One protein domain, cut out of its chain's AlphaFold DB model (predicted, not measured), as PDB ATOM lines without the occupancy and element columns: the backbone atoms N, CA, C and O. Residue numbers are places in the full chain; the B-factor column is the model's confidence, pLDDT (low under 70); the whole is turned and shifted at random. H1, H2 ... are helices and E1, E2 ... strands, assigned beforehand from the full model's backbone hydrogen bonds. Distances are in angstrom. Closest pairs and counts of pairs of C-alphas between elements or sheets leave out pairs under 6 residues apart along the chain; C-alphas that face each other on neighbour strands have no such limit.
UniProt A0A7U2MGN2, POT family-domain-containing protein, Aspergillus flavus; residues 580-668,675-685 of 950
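AT A GLANCE: This is residues 580 to 668 and 675 to 685 of the 950 residues of the protein "POT family-domain-containing protein" of Aspergillus flavus (UniProt A0A7U2MGN2). One strongly twisted sheet of six strands forms a wall, with a single helix, H1, over one face and no named helix on the other. E1 and E2 make a long hairpin at one edge, the short strands E4 and E5 lie at the other, and E6 and E3 between them are the strands that H1 covers. The printed part has 100 residues, with one named helix and six named strands in the order E1, E2, H1, E3, E4, E5, E6; the sheet's order is E1, E2, E6, E3, E4, E5, antiparallel throughout, and the class is mixed, helices and strands. The whole is compact, with a radius of gyration of the C-alphas of 13.6 A, and rounded, with spans of 37 by 32 by 25 A.

IN THESE COORDINATES: E1, residues 580 to 587, begins at C-alpha 580 (134.406, 168.849, 141.808) and is 22.5 A long. E2, residues 602 to 610, is 25.5 A long. H1, residues 617 to 632, is 22.5 A long and begins at C-alpha 617 (138.866, 156.966, 131.542). E3 is residues 641 to 647, 16.5 A; E4 is residues 650 to 653, 10.0 A; E5 is residues 662 to 665, 10.1 A. E6, residues 679 to 683, is 13.6 A long and ends at C-alpha 683 (140.733, 177.279, 130.128).

HOW THE PARTS SIT: In the hairpin of E1 and E2, N 582 and O 607 are 2.8 A apart, within hydrogen-bond range. E2 pairs with E6 through N 608 and O 680, 2.8 A. E6 pairs with E3 through N 681 and O 643, 2.8 A. E3, E4 and E5 form a meander, each strand the antiparallel neighbour of the one before, with N 652 and O 644 at 2.9 A and N 664 and O 651 at 2.8 A. E2, H1 and E3 form a split strand-helix-strand unit, two strands running the same way with E6 between them; its crossover is right-handed. H1 is on the sheet at a height of 10.1 A, over E3 and, only just, over E6, with 3 C-alphas. On the local plane its line and that of E3 stand at 28 degrees, only just along the strands. The closest C-alphas of H1 and E3 are those of Val 623 and Ala 641, 6.0 A. In H1 every O i to N i+4 pair is within hydrogen-bond range.

THE WHOLE: The C-alphas farthest apart, of Glu 591 and Phe 613, are 40.4 A apart. The link from E1 to E2, residues 588 to 601, is long. Residues 669 to 674 are not printed, and C-alphas 668 and 675 are 11.8 A apart across this cut. The mean pLDDT of the printed part is 75.7; 35 residues are under 70, among them residues 654 to 662.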
ATOM      1  N   ARG A 580     134.041 167.666 141.009       76.00
ATOM      2  CA  ARG A 580     134.406 168.849 141.808       76.00
ATOM      3  C   ARG A 580     135.145 169.838 140.919       76.00
ATOM      4  O   ARG A 580     136.151 169.478 140.314       76.00
ATOM      5  N   ILE A 581     134.650 171.065 140.858       80.25
ATOM      6  CA  ILE A 581     135.169 172.113 139.980       80.25
ATOM      7  C   ILE A 581     135.818 173.187 140.851       80.25
ATOM      8  O   ILE A 581     135.212 173.643 141.817       80.25
ATOM      9  N   TYR A 582     137.044 173.577 140.509       80.31
ATOM     10  CA  TYR A 582     137.783 174.658 141.155       80.31
ATOM     11  C   TYR A 582     138.114 175.725 140.119       80.31
ATOM     12  O   TYR A 582     138.644 175.414 139.052       80.31
ATOM     13  N   PHE A 583     137.842 176.983 140.449       82.06
ATOM     14  CA  PHE A 583     138.226 178.122 139.625       82.06
ATOM     15  C   PHE A 583     139.577 178.650 140.103       82.06
ATOM     16  O   PHE A 583     139.779 178.902 141.289       82.06
ATOM     17  N   LEU A 584     140.526 178.775 139.183       82.25
ATOM     18  CA  LEU A 584     141.906 179.141 139.470       82.25
ATOM     19  C   LEU A 584     142.262 180.431 138.734       82.25
ATOM     20  O   LEU A 584     141.884 180.615 137.582       82.25
ATOM     21  N   LYS A 585     143.038 181.296 139.389       81.69
ATOM     22  CA  LYS A 585     143.668 182.466 138.767       81.69
ATOM     23  C   LYS A 585     145.169 182.255 138.736       81.69
ATOM     24  O   LYS A 585     145.797 182.178 139.792       81.69
ATOM     25  N   ILE A 586     145.738 182.135 137.541       79.50
ATOM     26  CA  ILE A 586     147.157 181.825 137.352       79.50
ATOM     27  C   ILE A 586     147.819 182.959 136.574       79.50
ATOM     28  O   ILE A 586     147.436 183.269 135.449       79.50
ATOM     29  N   TYR A 587     148.826 183.582 137.184       78.81
ATOM     30  CA  TYR A 587     149.678 184.551 136.504       78.81
ATOM     31  C   TYR A 587     150.728 183.818 135.671       78.81
ATOM     32  O   TYR A 587     151.484 183.003 136.207       78.81
ATOM     33  N   VAL A 588     150.781 184.116 134.374       76.31
ATOM     34  CA  VAL A 588     151.797 183.576 133.466       76.31
ATOM     35  C   VAL A 588     152.850 184.660 133.231       76.31
ATOM     36  O   VAL A 588     152.509 185.702 132.668       76.31
ATOM     37  N   PRO A 589     154.115 184.459 133.650       75.88
ATOM     38  CA  PRO A 589     155.187 185.421 133.405       75.88
ATOM     39  C   PRO A 589     155.338 185.738 131.915       75.88
ATOM     40  O   PRO A 589     155.142 184.867 131.071       75.88
ATOM     41  N   GLU A 590     155.734 186.966 131.591       75.44
ATOM     42  CA  GLU A 590     155.905 187.436 130.205       75.44
ATOM     43  C   GLU A 590     156.941 186.606 129.416       75.44
ATOM     44  O   GLU A 590     156.821 186.411 128.208       75.44
ATOM     45  N   GLU A 591     157.911 186.031 130.130       72.25
ATOM     46  CA  GLU A 591     158.952 185.138 129.612       72.25
ATOM     47  C   GLU A 591     158.417 183.754 129.185       72.25
ATOM     48  O   GLU A 591     159.060 183.049 128.404       72.25
ATOM     49  N   LEU A 592     157.237 183.351 129.673       65.69
ATOM     50  CA  LEU A 592     156.594 182.072 129.373       65.69
ATOM     51  C   LEU A 592     155.482 182.261 128.335       65.69
ATOM     52  O   LEU A 592     154.401 182.772 128.631       65.69
ATOM     53  N   ARG A 593     155.727 181.788 127.107       65.25
ATOM     54  CA  ARG A 593     154.694 181.652 126.068       65.25
ATOM     55  C   ARG A 593     154.036 180.282 126.176       65.25
ATOM     56  O   ARG A 593     154.638 179.280 125.796       65.25
ATOM     57  N   LEU A 594     152.815 180.250 126.707       67.12
ATOM     58  CA  LEU A 594     152.023 179.034 126.889       67.12
ATOM     59  C   LEU A 594     150.827 179.038 125.932       67.12
ATOM     60  O   LEU A 594     150.109 180.030 125.834       67.12
ATOM     61  N   HIS A 595     150.606 177.926 125.229       67.62
ATOM     62  CA  HIS A 595     149.475 177.789 124.313       67.62
ATOM     63  C   HIS A 595     148.142 177.944 125.066       67.62
ATOM     64  O   HIS A 595     147.905 177.260 126.058       67.62
ATOM     65  N   GLY A 596     147.278 178.849 124.596       64.94
ATOM     66  CA  GLY A 596     145.961 179.096 125.196       64.94
ATOM     67  C   GLY A 596     145.952 179.988 126.444       64.94
ATOM     68  O   GLY A 596     144.892 180.123 127.051       64.94
ATOM     69  N   LEU A 597     147.082 180.599 126.825       75.38
ATOM     70  CA  LEU A 597     147.173 181.540 127.947       75.38
ATOM     71  C   LEU A 597     147.841 182.854 127.519       75.38
ATOM     72  O   LEU A 597     148.778 182.868 126.722       75.38
ATOM     73  N   ASN A 598     147.385 183.962 128.098       77.81
ATOM     74  CA  ASN A 598     147.955 185.287 127.890       77.81
ATOM     75  C   ASN A 598     149.206 185.464 128.763       77.81
ATOM     76  O   ASN A 598     149.117 185.450 129.995       77.81
ATOM     77  N   SER A 599     150.368 185.642 128.131       79.00
ATOM     78  CA  SER A 599     151.627 185.982 128.808       79.00
ATOM     79  C   SER A 599     151.562 187.389 129.416       79.00
ATOM     80  O   SER A 599     150.976 188.295 128.828       79.00
ATOM     81  N   GLY A 600     152.156 187.581 130.595       76.31
ATOM     82  CA  GLY A 600     152.139 188.863 131.315       76.31
ATOM     83  C   GLY A 600     150.797 189.200 131.981       76.31
ATOM     84  O   GLY A 600     150.634 190.302 132.500       76.31
ATOM     85  N   ALA A 601     149.838 188.268 131.995       78.56
ATOM     86  CA  ALA A 601     148.497 188.479 132.534       78.56
ATOM     87  C   ALA A 601     148.067 187.369 133.507       78.56
ATOM     88  O   ALA A 601     148.617 186.262 133.545       78.56
ATOM     89  N   VAL A 602     147.051 187.681 134.315       78.12
ATOM     90  CA  VAL A 602     146.326 186.689 135.115       78.12
ATOM     91  C   VAL A 602     145.309 186.004 134.210       78.12
ATOM     92  O   VAL A 602     144.477 186.668 133.600       78.12
ATOM     93  N   ASN A 603     145.379 184.680 134.139       80.75
ATOM     94  CA  ASN A 603     144.486 183.846 133.351       80.75
ATOM     95  C   ASN A 603     143.503 183.120 134.270       80.75
ATOM     96  O   ASN A 603     143.907 182.561 135.296       80.75
ATOM     97  N   ASP A 604     142.229 183.105 133.883       81.94
ATOM     98  CA  ASP A 604     141.202 182.318 134.555       81.94
ATOM     99  C   ASP A 604     141.197 180.881 134.020       81.94
ATOM    100  O   ASP A 604     141.122 180.625 132.816       81.94
ATOM    101  N   MET A 605     141.270 179.923 134.936       85.94
ATOM    102  CA  MET A 605     141.397 178.502 134.637       85.94
ATOM    103  C   MET A 605     140.403 177.689 135.460       85.94
ATOM    104  O   MET A 605     139.917 178.128 136.503       85.94
ATOM    105  N   VAL A 606     140.110 176.483 134.986       88.19
ATOM    106  CA  VAL A 606     139.217 175.537 135.652       88.19
ATOM    107  C   VAL A 606     139.976 174.242 135.901       88.19
ATOM    108  O   VAL A 606     140.533 173.650 134.977       88.19
ATOM    109  N   LEU A 607     139.997 173.794 137.154       87.00
ATOM    110  CA  LEU A 607     140.451 172.463 137.537       87.00
ATOM    111  C   LEU A 607     139.227 171.596 137.838       87.00
ATOM    112  O   LEU A 607     138.516 171.818 138.821       87.00
ATOM    113  N   LYS A 608     138.997 170.599 136.987       86.88
ATOM    114  CA  LYS A 608     137.923 169.612 137.102       86.88
ATOM    115  C   LYS A 608     138.503 168.328 137.696       86.88
ATOM    116  O   LYS A 608     139.380 167.720 137.093       86.88
ATOM    117  N   LEU A 609     138.040 167.929 138.880       81.94
ATOM    118  CA  LEU A 609     138.346 166.632 139.494       81.94
ATOM    119  C   LEU A 609     137.165 165.681 139.282       81.94
ATOM    120  O   LEU A 609     136.025 166.041 139.601       81.94
ATOM    121  N   ASN A 610     137.437 164.458 138.826       76.88
ATOM    122  CA  ASN A 610     136.408 163.434 138.665       76.88
ATOM    123  C   ASN A 610     135.745 163.130 140.011       76.88
ATOM    124  O   ASN A 610     136.399 163.049 141.049       76.88
ATOM    125  N   GLY A 611     134.429 162.946 140.009       68.38
ATOM    126  CA  GLY A 611     133.695 162.498 141.186       68.38
ATOM    127  C   GLY A 611     134.063 161.072 141.600       68.38
ATOM    128  O   GLY A 611     134.670 160.308 140.857       68.38
ATOM    129  N   LYS A 612     133.625 160.672 142.800       61.19
ATOM    130  CA  LYS A 612     133.875 159.331 143.374       61.19
ATOM    131  C   LYS A 612     133.336 158.155 142.562       61.19
ATOM    132  O   LYS A 612     133.731 157.030 142.838       61.19
ATOM    133  N   PHE A 613     132.460 158.413 141.599       59.34
ATOM    134  CA  PHE A 613     131.762 157.389 140.828       59.34
ATOM    135  C   PHE A 613     132.406 157.093 139.470       59.34
ATOM    136  O   PHE A 613     131.987 156.154 138.802       59.34
ATOM    137  N   PHE A 614     133.405 157.878 139.061       65.94
ATOM    138  CA  PHE A 614     134.029 157.768 137.747       65.94
ATOM    139  C   PHE A 614     135.525 157.497 137.879       65.94
ATOM    140  O   PHE A 614     136.196 158.052 138.752       65.94
ATOM    141  N   ASP A 615     136.046 156.641 137.003       67.69
ATOM    142  CA  ASP A 615     137.473 156.353 136.926       67.69
ATOM    143  C   ASP A 615     138.210 157.377 136.037       67.69
ATOM    144  O   ASP A 615     137.664 158.399 135.611       67.69
ATOM    145  N   GLN A 616     139.493 157.123 135.789       69.62
ATOM    146  CA  GLN A 616     140.366 157.977 134.979       69.62
ATOM    147  C   GLN A 616     139.982 158.036 133.485       69.62
ATOM    148  O   GLN A 616     140.323 159.007 132.813       69.62
ATOM    149  N   THR A 617     139.229 157.058 132.971       75.00
ATOM    150  CA  THR A 617     138.866 156.966 131.542       75.00
ATOM    151  C   THR A 617     137.921 158.089 131.119       75.00
ATOM    152  O   THR A 617     137.919 158.508 129.964       75.00
ATOM    153  N   LYS A 618     137.164 158.638 132.076       80.56
ATOM    154  CA  LYS A 618     136.306 159.806 131.873       80.56
ATOM    155  C   LYS A 618     137.108 161.050 131.490       80.56
ATOM    156  O   LYS A 618     136.756 161.732 130.534       80.56
ATOM    157  N   SER A 619     138.192 161.331 132.219       82.31
ATOM    158  CA  SER A 619     139.030 162.500 131.934       82.31
ATOM    159  C   SER A 619     139.724 162.364 130.585       82.31
ATOM    160  O   SER A 619     139.834 163.332 129.842       82.31
ATOM    161  N   GLU A 620     140.168 161.149 130.265       81.88
ATOM    162  CA  GLU A 620     140.802 160.828 128.990       81.88
ATOM    163  C   GLU A 620     139.847 161.036 127.804       81.88
ATOM    164  O   GLU A 620     140.229 161.635 126.797       81.88
ATOM    165  N   ASN A 621     138.587 160.618 127.945       86.81
ATOM    166  CA  ASN A 621     137.560 160.836 126.933       86.81
ATOM    167  C   ASN A 621     137.282 162.328 126.694       86.81
ATOM    168  O   ASN A 621     137.296 162.786 125.552       86.81
ATOM    169  N   GLU A 622     137.078 163.095 127.768       89.25
ATOM    170  CA  GLU A 622     136.800 164.532 127.675       89.25
ATOM    171  C   GLU A 622     137.971 165.277 127.016       89.25
ATOM    172  O   GLU A 622     137.771 166.065 126.094       89.25
ATOM    173  N   VAL A 623     139.214 164.965 127.404       88.62
ATOM    174  CA  VAL A 623     140.415 165.539 126.776       88.62
ATOM    175  C   VAL A 623     140.508 165.170 125.296       88.62
ATOM    176  O   VAL A 623     140.890 166.018 124.484       88.62
ATOM    177  N   SER A 624     140.151 163.938 124.926       88.12
ATOM    178  CA  SER A 624     140.125 163.492 123.529       88.12
ATOM    179  C   SER A 624     139.109 164.290 122.708       88.12
ATOM    180  O   SER A 624     139.459 164.832 121.660       88.12
ATOM    181  N   CYS A 625     137.880 164.436 123.210       90.88
ATOM    182  CA  CYS A 625     136.815 165.186 122.541       90.88
ATOM    183  C   CYS A 625     137.179 166.668 122.381       90.88
ATOM    184  O   CYS A 625     137.091 167.206 121.279       90.88
ATOM    185  N   LEU A 626     137.672 167.309 123.446       91.19
ATOM    186  CA  LEU A 626     138.128 168.701 123.394       91.19
ATOM    187  C   LEU A 626     139.295 168.887 122.414       91.19
ATOM    188  O   LEU A 626     139.351 169.893 121.716       91.19
ATOM    189  N   SER A 627     140.204 167.911 122.318       87.75
ATOM    190  CA  SER A 627     141.331 167.962 121.376       87.75
ATOM    191  C   SER A 627     140.893 167.799 119.917       87.75
ATOM    192  O   SER A 627     141.485 168.425 119.039       87.75
ATOM    193  N   LEU A 628     139.866 166.984 119.640       89.56
ATOM    194  CA  LEU A 628     139.273 166.887 118.302       89.56
ATOM    195  C   LEU A 628     138.581 168.192 117.908       89.56
ATOM    196  O   LEU A 628     138.788 168.665 116.794       89.56
ATOM    197  N   LEU A 629     137.813 168.790 118.821       90.62
ATOM    198  CA  LEU A 629     137.147 170.074 118.590       90.62
ATOM    199  C   LEU A 629     138.160 171.194 118.347       90.62
ATOM    200  O   LEU A 629     138.039 171.919 117.370       90.62
ATOM    201  N   GLU A 630     139.204 171.281 119.174       87.81
ATOM    202  CA  GLU A 630     140.283 172.261 119.011       87.81
ATOM    203  C   GLU A 630     140.987 172.142 117.648       87.81
ATOM    204  O   GLU A 630     141.435 173.147 117.102       87.81
ATOM    205  N   TYR A 631     141.084 170.930 117.094       86.94
ATOM    206  CA  TYR A 631     141.772 170.681 115.829       86.94
ATOM    207  C   TYR A 631     140.881 170.873 114.595       86.94
ATOM    208  O   TYR A 631     141.295 171.528 113.641       86.94
ATOM    209  N   PHE A 632     139.683 170.285 114.590       89.62
ATOM    210  CA  PHE A 632     138.793 170.293 113.425       89.62
ATOM    211  C   PHE A 632     137.870 171.511 113.378       89.62
ATOM    212  O   PHE A 632     137.452 171.891 112.288       89.62
ATOM    213  N   VAL A 633     137.538 172.102 114.533       90.56
ATOM    214  CA  VAL A 633     136.527 173.167 114.651       90.56
ATOM    215  C   VAL A 633     136.933 174.214 115.709       90.56
ATOM    216  O   VAL A 633     136.211 174.441 116.686       90.56
ATOM    217  N   PRO A 634     138.116 174.851 115.572       87.06
ATOM    218  CA  PRO A 634     138.673 175.761 116.580       87.06
ATOM    219  C   PRO A 634     137.808 177.001 116.871       87.06
ATOM    220  O   PRO A 634     138.036 177.683 117.873       87.06
ATOM    221  N   GLU A 635     136.856 177.325 115.997       86.56
ATOM    222  CA  GLU A 635     135.887 178.407 116.152       86.56
ATOM    223  C   GLU A 635     134.773 178.106 117.162       86.56
ATOM    224  O   GLU A 635     134.143 179.044 117.659       86.56
ATOM    225  N   ILE A 636     134.525 176.829 117.484       88.44
ATOM    226  CA  ILE A 636     133.528 176.458 118.488       88.44
ATOM    227  C   ILE A 636     134.052 176.871 119.866       88.44
ATOM    228  O   ILE A 636     135.176 176.519 120.237       88.44
ATOM    229  N   PRO A 637     133.251 177.595 120.666       88.31
ATOM    230  CA  PRO A 637     133.689 178.060 121.970       88.31
ATOM    231  C   PRO A 637     133.655 176.909 122.991       88.31
ATOM    232  O   PRO A 637     132.724 176.791 123.780       88.31
ATOM    233  N   ALA A 638     134.671 176.046 122.974       90.75
ATOM    234  CA  ALA A 638     134.856 174.933 123.910       90.75
ATOM    235  C   ALA A 638     136.120 175.129 124.782       90.75
ATOM    236  O   ALA A 638     137.066 175.806 124.357       90.75
ATOM    237  N   PRO A 639     136.177 174.568 126.010       90.44
ATOM    238  CA  PRO A 639     137.356 174.660 126.864       90.44
ATOM    239  C   PRO A 639     138.565 173.986 126.218       90.44
ATOM    240  O   PRO A 639     138.451 172.938 125.590       90.44
ATOM    241  N   ARG A 640     139.758 174.538 126.431       86.88
ATOM    242  CA  ARG A 640     141.007 173.925 125.964       86.88
ATOM    243  C   ARG A 640     141.664 173.181 127.110       86.88
ATOM    244  O   ARG A 640     141.952 173.779 128.148       86.88
ATOM    245  N   ALA A 641     141.900 171.884 126.931       86.81
ATOM    246  CA  ALA A 641     142.593 171.059 127.913       86.81
ATOM    247  C   ALA A 641     144.102 171.347 127.885       86.81
ATOM    248  O   ALA A 641     144.775 171.110 126.883       86.81
ATOM    249  N   LEU A 642     144.639 171.843 129.000       82.75
ATOM    250  CA  LEU A 642     146.039 172.263 129.131       82.75
ATOM    251  C   LEU A 642     146.899 171.184 129.795       82.75
ATOM    252  O   LEU A 642     148.055 170.978 129.418       82.75
ATOM    253  N   ALA A 643     146.339 170.484 130.780       82.62
ATOM    254  CA  ALA A 643     146.973 169.345 131.430       82.62
ATOM    255  C   ALA A 643     145.922 168.378 131.981       82.62
ATOM    256  O   ALA A 643     144.826 168.794 132.350       82.62
ATOM    257  N   TRP A 644     146.262 167.097 132.058       84.06
ATOM    258  CA  TRP A 644     145.426 166.071 132.679       84.06
ATOM    259  C   TRP A 644     146.285 164.913 133.193       84.06
ATOM    260  O   TRP A 644     147.492 164.840 132.943       84.06
ATOM    261  N   SER A 645     145.649 164.000 133.922       78.31
ATOM    262  CA  SER A 645     146.283 162.798 134.469       78.31
ATOM    263  C   SER A 645     145.620 161.545 133.899       78.31
ATOM    264  O   SER A 645     144.406 161.390 134.029       78.31
ATOM    265  N   ASP A 646     146.413 160.654 133.295       65.19
ATOM    266  CA  ASP A 646     145.978 159.370 132.708       65.19
ATOM    267  C   ASP A 646     146.125 158.179 133.683       65.19
ATOM    268  O   ASP A 646     145.539 157.118 133.472       65.19
ATOM    269  N   SER A 647     146.885 158.332 134.778       60.66
ATOM    270  CA  SER A 647     147.047 157.311 135.824       60.66
ATOM    271  C   SER A 647     147.399 157.908 137.195       60.66
ATOM    272  O   SER A 647     147.578 159.120 137.318       60.66
ATOM    273  N   LYS A 648     147.540 157.052 138.226       56.03
ATOM    274  CA  LYS A 648     147.910 157.437 139.606       56.03
ATOM    275  C   LYS A 648     149.195 158.282 139.696       56.03
ATOM    276  O   LYS A 648     149.300 159.073 140.627       56.03
ATOM    277  N   ASN A 649     150.131 158.132 138.748       56.28
ATOM    278  CA  ASN A 649     151.488 158.693 138.847       56.28
ATOM    279  C   ASN A 649     151.964 159.448 137.593       56.28
ATOM    280  O   ASN A 649     153.134 159.828 137.526       56.28
ATOM    281  N   SER A 650     151.120 159.659 136.579       61.19
ATOM    282  CA  SER A 650     151.557 160.310 135.339       61.19
ATOM    283  C   SER A 650     150.721 161.522 134.959       61.19
ATOM    284  O   SER A 650     149.507 161.447 134.796       61.19
ATOM    285  N   LEU A 651     151.423 162.641 134.789       67.19
ATOM    286  CA  LEU A 651     150.905 163.913 134.314       67.19
ATOM    287  C   LEU A 651     151.231 164.062 132.830       67.19
ATOM    288  O   LEU A 651     152.399 163.965 132.442       67.19
ATOM    289  N   VAL A 652     150.233 164.404 132.022       69.94
ATOM    290  CA  VAL A 652     150.431 164.829 130.634       69.94
ATOM    291  C   VAL A 652     150.055 166.304 130.524       69.94
ATOM    292  O   VAL A 652     148.975 166.715 130.945       69.94
ATOM    293  N   HIS A 653     150.961 167.129 130.000       70.12
ATOM    294  CA  HIS A 653     150.735 168.568 129.839       70.12
ATOM    295  C   HIS A 653     151.071 169.039 128.419       70.12
ATOM    296  O   HIS A 653     152.069 168.612 127.839       70.12
ATOM    297  N   LYS A 654     150.264 169.964 127.883       65.69
ATOM    298  CA  LYS A 654     150.412 170.605 126.561       65.69
ATOM    299  C   LYS A 654     151.056 172.006 126.662       65.69
ATOM    300  O   LYS A 654     150.621 172.950 126.018       65.69
ATOM    301  N   LEU A 655     152.074 172.169 127.518       55.72
ATOM    302  CA  LEU A 655     152.638 173.488 127.885       55.72
ATOM    303  C   LEU A 655     153.896 173.907 127.095       55.72
ATOM    304  O   LEU A 655     154.524 174.901 127.451       55.72
ATOM    305  N   THR A 656     154.329 173.174 126.067       56.19
ATOM    306  CA  THR A 656     155.552 173.551 125.335       56.19
ATOM    307  C   THR A 656     155.281 174.644 124.295       56.19
ATOM    308  O   THR A 656     154.191 174.730 123.736       56.19
ATOM    309  N   VAL A 657     156.303 175.457 123.984       48.06
ATOM    310  CA  VAL A 657     156.262 176.513 122.944       48.06
ATOM    311  C   VAL A 657     155.890 175.953 121.555       48.06
ATOM    312  O   VAL A 657     155.412 176.690 120.701       48.06
ATOM    313  N   ALA A 658     156.076 174.645 121.343       54.66
ATOM    314  CA  ALA A 658     155.729 173.928 120.118       54.66
ATOM    315  C   ALA A 658     154.350 173.228 120.162       54.66
ATOM    316  O   ALA A 658     153.976 172.585 119.186       54.66
ATOM    317  N   GLY A 659     153.610 173.299 121.277       57.00
ATOM    318  CA  GLY A 659     152.320 172.617 121.451       57.00
ATOM    319  C   GLY A 659     152.407 171.090 121.574       57.00
ATOM    320  O   GLY A 659     151.381 170.418 121.604       57.00
ATOM    321  N   THR A 660     153.611 170.514 121.659       62.50
ATOM    322  CA  THR A 660     153.799 169.066 121.808       62.50
ATOM    323  C   THR A 660     153.547 168.629 123.254       62.50
ATOM    324  O   THR A 660     154.156 169.194 124.174       62.50
ATOM    325  N   PRO A 661     152.669 167.633 123.489       66.06
ATOM    326  CA  PRO A 661     152.413 167.113 124.823       66.06
ATOM    327  C   PRO A 661     153.643 166.386 125.366       66.06
ATOM    328  O   PRO A 661     154.287 165.600 124.671       66.06
ATOM    329  N   VAL A 662     153.952 166.634 126.638       66.69
ATOM    330  CA  VAL A 662     155.040 165.974 127.365       66.69
ATOM    331  C   VAL A 662     154.448 165.231 128.557       66.69
ATOM    332  O   VAL A 662     153.655 165.784 129.325       66.69
ATOM    333  N   LYS A 663     154.843 163.966 128.721       70.56
ATOM    334  CA  LYS A 663     154.490 163.152 129.886       70.56
ATOM    335  C   LYS A 663     155.588 163.266 130.936       70.56
ATOM    336  O   LYS A 663     156.764 163.091 130.631       70.56
ATOM    337  N   LYS A 664     155.199 163.563 132.173       67.56
ATOM    338  CA  LYS A 664     156.084 163.599 133.337       67.56
ATOM    339  C   LYS A 664     155.511 162.689 134.417       67.56
ATOM    340  O   LYS A 664     154.337 162.802 134.761       67.56
ATOM    341  N   GLU A 665     156.339 161.802 134.951       61.69
ATOM    342  CA  GLU A 665     155.970 161.018 136.127       61.69
ATOM    343  C   GLU A 665     156.063 161.896 137.378       61.69
ATOM    344  O   GLU A 665     157.012 162.667 137.560       61.69
ATOM    345  N   LEU A 666     155.033 161.826 138.211       58.09
ATOM    346  CA  LEU A 666     154.932 162.519 139.485       58.09
ATOM    347  C   LEU A 666     154.847 161.463 140.584       58.09
ATOM    348  O   LEU A 666     153.878 160.712 140.666       58.09
ATOM    349  N   GLU A 667     155.858 161.434 141.450       52.34
ATOM    350  CA  GLU A 667     155.795 160.691 142.705       52.34
ATOM    351  C   GLU A 667     154.909 161.464 143.685       52.34
ATOM    352  O   GLU A 667     155.342 162.397 144.362       52.34
ATOM    353  N   ILE A 668     153.625 161.113 143.724       54.66
ATOM    354  CA  ILE A 668     152.688 161.658 144.705       54.66
ATOM    355  C   ILE A 668     152.688 160.715 145.911       54.66
ATOM    356  O   ILE A 668     152.018 159.685 145.911       54.66
ATOM    357  N   GLN A 675     142.161 155.989 146.452       53.91
ATOM    358  CA  GLN A 675     142.292 156.018 144.991       53.91
ATOM    359  C   GLN A 675     142.360 157.480 144.511       53.91
ATOM    360  O   GLN A 675     141.390 158.225 144.653       53.91
ATOM    361  N   LEU A 676     143.499 157.886 143.944       55.75
ATOM    362  CA  LEU A 676     143.639 159.157 143.227       55.75
ATOM    363  C   LEU A 676     142.671 159.182 142.032       55.75
ATOM    364  O   LEU A 676     142.615 158.228 141.257       55.75
ATOM    365  N   GLN A 677     141.896 160.261 141.915       68.69
ATOM    366  CA  GLN A 677     140.892 160.470 140.866       68.69
ATOM    367  C   GLN A 677     141.499 161.215 139.673       68.69
ATOM    368  O   GLN A 677     142.387 162.050 139.855       68.69
ATOM    369  N   GLY A 678     141.005 160.924 138.464       75.38
ATOM    370  CA  GLY A 678     141.371 161.666 137.255       75.38
ATOM    371  C   GLY A 678     141.009 163.148 137.369       75.38
ATOM    372  O   GLY A 678     140.068 163.518 138.080       75.38
ATOM    373  N   TRP A 679     141.778 164.004 136.701       83.25
ATOM    374  CA  TRP A 679     141.556 165.444 136.708       83.25
ATOM    375  C   TRP A 679     141.993 166.091 135.399       83.25
ATOM    376  O   TRP A 679     142.873 165.579 134.705       83.25
ATOM    377  N   ILE A 680     141.386 167.238 135.092       86.94
ATOM    378  CA  ILE A 680     141.673 168.049 133.909       86.94
ATOM    379  C   ILE A 680     141.843 169.506 134.339       86.94
ATOM    380  O   ILE A 680     141.011 170.059 135.059       86.94
ATOM    381  N   LEU A 681     142.918 170.130 133.877       87.06
ATOM    382  CA  LEU A 681     143.149 171.563 133.951       87.06
ATOM    383  C   LEU A 681     142.869 172.172 132.577       87.06
ATOM    384  O   LEU A 681     143.510 171.799 131.592       87.06
ATOM    385  N   MET A 682     141.928 173.107 132.512       88.69
ATOM    386  CA  MET A 682     141.431 173.680 131.260       88.69
ATOM    387  C   MET A 682     141.225 175.197 131.350       88.69
ATOM    388  O   MET A 682     141.227 175.777 132.440       88.69
ATOM    389  N   THR A 683     141.070 175.849 130.200       88.06
ATOM    390  CA  THR A 683     140.733 177.279 130.128       88.06
ATOM    391  C   THR A 683     139.316 177.544 130.637       88.06
ATOM    392  O   THR A 683     138.411 176.729 130.450       88.06
ATOM    393  N   ARG A 684     139.102 178.700 131.278       87.38
ATOM    394  CA  ARG A 684     137.753 179.167 131.612       87.38
ATOM    395  C   ARG A 684     137.149 179.886 130.407       87.38
ATOM    396  O   ARG A 684     137.751 180.821 129.887       87.38
ATOM    397  N   LEU A 685     135.954 179.473 129.994       85.38
ATOM    398  CA  LEU A 685     135.183 180.194 128.984       85.38
ATOM    399  C   LEU A 685     134.420 181.373 129.610       85.38
ATOM    400  O   LEU A 685     133.973 181.267 130.758       85.38
TER     401      LEU A 685